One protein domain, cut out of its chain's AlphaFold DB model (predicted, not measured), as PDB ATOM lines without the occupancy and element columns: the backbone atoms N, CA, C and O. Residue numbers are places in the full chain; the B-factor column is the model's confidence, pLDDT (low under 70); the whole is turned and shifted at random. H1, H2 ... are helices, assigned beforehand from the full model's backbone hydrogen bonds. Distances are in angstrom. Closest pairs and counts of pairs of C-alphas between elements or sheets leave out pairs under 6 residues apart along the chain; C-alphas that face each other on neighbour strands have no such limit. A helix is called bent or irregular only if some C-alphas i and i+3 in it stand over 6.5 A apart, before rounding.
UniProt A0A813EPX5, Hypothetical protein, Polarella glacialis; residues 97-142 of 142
ATOM      1  N   PRO A  97     117.269 162.629 198.886       91.25
ATOM      2  CA  PRO A  97     118.541 163.088 198.318       91.25
ATOM      3  C   PRO A  97     118.826 162.682 196.867       91.25
ATOM      4  O   PRO A  97     119.643 163.305 196.191       91.25
ATOM      5  N   GLN A  98     118.183 161.617 196.391       93.06
ATOM      6  CA  GLN A  98     118.417 161.028 195.076       93.06
ATOM      7  C   GLN A  98     117.433 161.548 194.019       93.06
ATOM      8  O   GLN A  98     117.523 161.170 192.851       93.06
ATOM      9  N   PHE A  99     116.513 162.446 194.398       90.81
ATOM     10  CA  PHE A  99     115.441 162.903 193.516       90.81
ATOM     11  C   PHE A  99     115.959 163.554 192.223       90.81
ATOM     12  O   PHE A  99     115.381 163.342 191.156       90.81
ATOM     13  N   SER A 100     117.089 164.270 192.289       88.81
ATOM     14  CA  SER A 100     117.662 165.065 191.191       88.81
ATOM     15  C   SER A 100     118.022 164.270 189.934       88.81
ATOM     16  O   SER A 100     118.108 164.850 188.852       88.81
ATOM     17  N   TYR A 101     118.223 162.957 190.055       91.38
ATOM     18  CA  TYR A 101     118.567 162.079 188.936       91.38
ATOM     19  C   TYR A 101     117.560 160.937 188.740       91.38
ATOM     20  O   TYR A 101     117.835 159.986 187.999       91.38
ATOM     21  N   THR A 102     116.376 161.040 189.356       93.25
ATOM     22  CA  THR A 102     115.290 160.061 189.208       93.25
ATOM     23  C   THR A 102     114.975 159.820 187.734       93.25
ATOM     24  O   THR A 102     114.775 160.754 186.961       93.25
ATOM     25  N   GLY A 103     114.934 158.548 187.335       93.81
ATOM     26  CA  GLY A 103     114.682 158.151 185.947       93.81
ATOM     27  C   GLY A 103     115.915 158.163 185.033       93.81
ATOM     28  O   GLY A 103     115.777 157.906 183.840       93.81
ATOM     29  N   THR A 104     117.116 158.418 185.564       95.06
ATOM     30  CA  THR A 104     118.389 158.389 184.815       95.06
ATOM     31  C   THR A 104     119.405 157.418 185.441       95.06
ATOM     32  O   THR A 104     119.176 156.888 186.526       95.06
ATOM     33  N   GLY A 105     120.526 157.149 184.751       87.19
ATOM     34  CA  GLY A 105     121.650 156.365 185.297       87.19
ATOM     35  C   GLY A 105     121.360 154.880 185.555       87.19
ATOM     36  O   GLY A 105     122.026 154.265 186.375       87.19
ATOM     37  N   LEU A 106     120.362 154.292 184.891       92.56
ATOM     38  CA  LEU A 106     119.895 152.916 185.140       92.56
ATOM     39  C   LEU A 106     120.706 151.833 184.397       92.56
ATOM     40  O   LEU A 106     120.242 150.707 184.233       92.56
ATOM     41  N   ASP A 107     121.890 152.177 183.894       95.25
ATOM     42  CA  ASP A 107     122.722 151.356 183.007       95.25
ATOM     43  C   ASP A 107     123.837 150.576 183.727       95.25
ATOM     44  O   ASP A 107     124.514 149.758 183.102       95.25
ATOM     45  N   LEU A 108     124.027 150.800 185.032       95.94
ATOM     46  CA  LEU A 108     125.125 150.222 185.811       95.94
ATOM     47  C   LEU A 108     124.652 149.226 186.878       95.94
ATOM     48  O   LEU A 108     123.542 149.353 187.399       95.94
ATOM     49  N   PRO A 109     125.502 148.258 187.275       97.25
ATOM     50  CA  PRO A 109     125.263 147.456 188.469       97.25
ATOM     51  C   PRO A 109     125.134 148.341 189.712       97.25
ATOM     52  O   PRO A 109     125.822 149.353 189.821       97.25
ATOM     53  N   LEU A 110     124.310 147.928 190.679       97.06
ATOM     54  CA  LEU A 110     124.100 148.690 191.916       97.06
ATOM     55  C   LEU A 110     125.423 148.983 192.648       97.06
ATOM     56  O   LEU A 110     125.709 150.124 192.999       97.06
ATOM     57  N   MET A 111     126.231 147.940 192.855       97.50
ATOM     58  CA  MET A 111     127.493 147.994 193.595       97.50
ATOM     59  C   MET A 111     128.708 147.877 192.670       97.50
ATOM     60  O   MET A 111     128.611 147.369 191.554       97.50
ATOM     61  N   GLY A 112     129.876 148.242 193.200       95.94
ATOM     62  CA  GLY A 112     131.176 148.110 192.544       95.94
ATOM     63  C   GLY A 112     131.904 149.452 192.480       95.94
ATOM     64  O   GLY A 112     131.260 150.485 192.642       95.94
ATOM     65  N   PRO A 113     133.223 149.456 192.220       94.12
ATOM     66  CA  PRO A 113     134.016 150.690 192.166       94.12
ATOM     67  C   PRO A 113     133.572 151.643 191.043       94.12
ATOM     68  O   PRO A 113     133.818 152.839 191.117       94.12
ATOM     69  N   GLU A 114     132.896 151.113 190.020       94.38
ATOM     70  CA  GLU A 114     132.264 151.873 188.933       94.38
ATOM     71  C   GLU A 114     130.737 151.648 188.907       94.38
ATOM     72  O   GLU A 114     130.097 151.779 187.867       94.38
ATOM     73  N   GLY A 115     130.152 151.233 190.036       97.44
ATOM     74  CA  GLY A 115     128.722 150.949 190.164       97.44
ATOM     75  C   GLY A 115     127.863 152.209 190.299       97.44
ATOM     76  O   GLY A 115     128.363 153.320 190.471       97.44
ATOM     77  N   TRP A 116     126.544 152.022 190.260       97.69
ATOM     78  CA  TRP A 116     125.543 153.084 190.372       97.69
ATOM     79  C   TRP A 116     125.709 153.927 191.643       97.69
ATOM     80  O   TRP A 116     125.661 155.156 191.567       97.69
ATOM     81  N   LEU A 117     125.979 153.279 192.785       97.69
ATOM     82  CA  LEU A 117     126.189 153.970 194.060       97.69
ATOM     83  C   LEU A 117     127.373 154.947 194.006       97.69
ATOM     84  O   LEU A 117     127.232 156.108 194.385       97.69
ATOM     85  N   GLU A 118     128.521 154.492 193.499       97.56
ATOM     86  CA  GLU A 118     129.742 155.303 193.407       97.56
ATOM     87  C   GLU A 118     129.605 156.425 192.376       97.56
ATOM     88  O   GLU A 118     130.058 157.547 192.601       97.56
ATOM     89  N   LYS A 119     128.962 156.140 191.238       96.44
ATOM     90  CA  LYS A 119     128.865 157.094 190.130       96.44
ATOM     91  C   LYS A 119     127.787 158.160 190.334       96.44
ATOM     92  O   LYS A 119     127.993 159.293 189.905       96.44
ATOM     93  N   TYR A 120     126.650 157.812 190.936       95.62
ATOM     94  CA  TYR A 120     125.480 158.695 191.015       95.62
ATOM     95  C   TYR A 120     125.080 159.014 192.453       95.62
ATOM     96  O   TYR A 120     124.977 160.186 192.814       95.62
ATOM     97  N   THR A 121     124.891 157.994 193.288       95.75
ATOM     98  CA  THR A 121     124.283 158.166 194.612       95.75
ATOM     99  C   THR A 121     125.168 158.922 195.588       95.75
ATOM    100  O   THR A 121     124.767 159.974 196.077       95.75
ATOM    101  N   PHE A 122     126.378 158.429 195.858       96.12
ATOM    102  CA  PHE A 122     127.258 159.052 196.845       96.12
ATOM    103  C   PHE A 122     127.671 160.480 196.468       96.12
ATOM    104  O   PHE A 122     127.692 161.327 197.364       96.12
ATOM    105  N   PRO A 123     127.960 160.808 195.192       94.06
ATOM    106  CA  PRO A 123     128.200 162.192 194.797       94.06
ATOM    107  C   PRO A 123     126.984 163.101 195.024       94.06
ATOM    108  O   PRO A 123     127.139 164.191 195.574       94.06
ATOM    109  N   ALA A 124     125.779 162.654 194.648       92.56
ATOM    110  CA  ALA A 124     124.558 163.444 194.801       92.56
ATOM    111  C   ALA A 124     124.214 163.705 196.275       92.56
ATOM    112  O   ALA A 124     123.904 164.839 196.643       92.56
ATOM    113  N   GLU A 125     124.319 162.677 197.122       94.56
ATOM    114  CA  GLU A 125     124.068 162.785 198.562       94.56
ATOM    115  C   GLU A 125     125.101 163.681 199.254       94.56
ATOM    116  O   GLU A 125     124.739 164.534 200.064       94.56
ATOM    117  N   ARG A 126     126.384 163.550 198.894       94.69
ATOM    118  CA  ARG A 126     127.459 164.385 199.445       94.69
ATOM    119  C   ARG A 126     127.243 165.864 199.151       94.69
ATOM    120  O   ARG A 126     127.423 166.681 200.046       94.69
ATOM    121  N   GLN A 127     126.827 166.201 197.931       89.94
ATOM    122  CA  GLN A 127     126.613 167.592 197.536       89.94
ATOM    123  C   GLN A 127     125.597 168.302 198.442       89.94
ATOM    124  O   GLN A 127     125.793 169.462 198.780       89.94
ATOM    125  N   LEU A 128     124.542 167.603 198.870       90.50
ATOM    126  CA  LEU A 128     123.544 168.158 199.788       90.50
ATOM    127  C   LEU A 128     124.099 168.396 201.196       90.50
ATOM    128  O   LEU A 128     123.649 169.301 201.886       90.50
ATOM    129  N   GLY A 129     125.050 167.567 201.635       86.88
ATOM    130  CA  GLY A 129     125.708 167.730 202.932       86.88
ATOM    131  C   GLY A 129     126.793 168.810 202.938       86.88
ATOM    132  O   GLY A 129     127.118 169.337 203.998       86.88
ATOM    133  N   GLU A 130     127.364 169.128 201.775       92.19
ATOM    134  CA  GLU A 130     128.420 170.136 201.626       92.19
ATOM    135  C   GLU A 130     127.872 171.537 201.300       92.19
ATOM    136  O   GLU A 130     128.545 172.527 201.592       92.19
ATOM    137  N   ASP A 131     126.667 171.635 200.729       89.44
ATOM    138  CA  ASP A 131     126.037 172.892 200.310       89.44
ATOM    139  C   ASP A 131     124.569 172.970 200.770       89.44
ATOM    140  O   ASP A 131     123.651 172.442 200.138       89.44
ATOM    141  N   GLU A 132     124.352 173.666 201.889       87.50
ATOM    142  CA  GLU A 132     123.030 173.879 202.491       87.50
ATOM    143  C   GLU A 132     122.081 174.656 201.562       87.50
ATOM    144  O   GLU A 132     120.895 174.340 201.491       87.50
ATOM    145  N   LEU A 133     122.595 175.606 200.770       87.44
ATOM    146  CA  LEU A 133     121.777 176.362 199.818       87.44
ATOM    147  C   LEU A 133     121.321 175.480 198.653       87.44
ATOM    148  O   LEU A 133     120.198 175.623 198.168       87.44
ATOM    149  N   GLU A 134     122.180 174.579 198.179       83.50
ATOM    150  CA  GLU A 134     121.797 173.590 197.168       83.50
ATOM    151  C   GLU A 134     120.769 172.596 197.722       83.50
ATOM    152  O   GLU A 134     119.838 172.212 197.008       83.50
ATOM    153  N   ALA A 135     120.885 172.216 198.997       86.56
ATOM    154  CA  ALA A 135     119.890 171.383 199.659       86.56
ATOM    155  C   ALA A 135     118.527 172.079 199.767       86.56
ATOM    156  O   ALA A 135     117.517 171.500 199.364       86.56
ATOM    157  N   GLU A 136     118.489 173.334 200.217       86.69
ATOM    158  CA  GLU A 136     117.258 174.130 200.274       86.69
ATOM    159  C   GLU A 136     116.596 174.255 198.900       86.69
ATOM    160  O   GLU A 136     115.403 173.980 198.754       86.69
ATOM    161  N   ARG A 137     117.370 174.613 197.865       84.69
ATOM    162  CA  ARG A 137     116.851 174.738 196.494       84.69
ATOM    163  C   ARG A 137     116.231 173.441 196.004       84.69
ATOM    164  O   ARG A 137     115.169 173.475 195.390       84.69
ATOM    165  N   ARG A 138     116.884 172.308 196.260       80.56
ATOM    166  CA  ARG A 138     116.395 171.000 195.815       80.56
ATOM    167  C   ARG A 138     115.122 170.582 196.527       80.56
ATOM    168  O   ARG A 138     114.257 170.024 195.867       80.56
ATOM    169  N   TYR A 139     114.983 170.862 197.820       82.12
ATOM    170  CA  TYR A 139     113.791 170.470 198.575       82.12
ATOM    171  C   TYR A 139     112.616 171.444 198.441       82.12
ATOM    172  O   TYR A 139     111.484 171.031 198.662       82.12
ATOM    173  N   GLN A 140     112.845 172.702 198.047       82.25
ATOM    174  CA  GLN A 140     111.762 173.650 197.745       82.25
ATOM    175  C   GLN A 140     111.275 173.613 196.292       82.25
ATOM    176  O   GLN A 140     110.226 174.174 195.985       82.25
ATOM    177  N   ALA A 141     112.031 172.991 195.384       62.28
ATOM    178  CA  ALA A 141     111.650 172.858 193.977       62.28
ATOM    179  C   ALA A 141     110.683 171.688 193.702       62.28
ATOM    180  O   ALA A 141     110.336 171.467 192.538       62.28
ATOM    181  N   VAL A 142     110.286 170.940 194.739       51.00
ATOM    182  CA  VAL A 142     109.369 169.789 194.668       51.00
ATOM    183  C   VAL A 142     107.969 170.192 195.110       51.00
ATOM    184  O   VAL A 142     107.861 170.891 196.141       51.00
TER     185      VAL A 142
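Overview. This is residues 97 to 142 of the 142 residues of the protein "Hypothetical protein" of Polarella glacialis (UniProt A0A813EPX5). Two helices meet at their ends as a flat L, with H2 as the long arm and H3 as the short one, and the short, irregular H1 sits inside the angle, packed on H2. Between H1 and H2 a long link, residues 102 to 115, runs out and folds back to the first residue of H2. The printed part has 46 residues with three named helices, H1, H2 and H3 in that order, and no named strand; the class is all helix, with 29 residues in the helices. It is only just loose, close to compact, with a radius of gyration of the C-alphas of 11.6 A, and its flat outline spans 31 by 21 by 8 A.

Along the chain. Find C-alpha 97 at (118.541, 163.088, 198.318); here H1 begins, residues 97 to 101, 9.4 A from first to last C-alpha. It is irregular: C-alphas 97 and 100 are 7.4 A apart. Go on through residues 102 to 115, which hold no named element, to C-alpha 116 at (125.543, 153.084, 190.372). From there H2 runs over residues 116 to 130, 20.6 A from first to last C-alpha; it too is irregular, with C-alphas 119 and 122 7.2 A apart. After Asp 131 comes H3, residues 132 to 140, 12.2 A long, ending at C-alpha 140 at (111.762, 173.650, 197.745).

Arrangement. Start at Pro 97: H1 touches H2, and the closest C-alphas, those of Pro 97 and Glu 125, are 5.5 A apart. H1 and H3 are close but not clearly touching; their closest C-alphas, those of Ser 100 and Arg 138, are 7.6 A apart. H2 and H3 touch only at the corner by their link, H2 with residues 127 to 129 alone; the closest C-alphas, those of Leu 128 and Ala 135, are 4.9 A apart. The lines of H2 and H3 are about perpendicular, but only just, at 71 degrees. In H3 every O i to N i+4 pair is within hydrogen-bond range, in H2 8 of 11 are, and in H1 0 of 1, beside 1 of 2 O i to N i+3 pairs.

Size, cuts and confidence. Look at Gly 112 in the long link and Gln 140 in H3: their C-alphas, the two farthest apart, are 32.5 A from each other. The first and last printed C-alphas, those of Pro 97 and Val 142, are 11.9 A apart, and Val 142 is the chain's last residue. The printed part has no cut. The link from H1 to H2 is long, with 14 residues, and the one from H2 to H3 is tight, with 1 residue. The mean pLDDT of the printed part is 90.4; in the B-factor column of this predicted model, residues 141 to 142 are under 70.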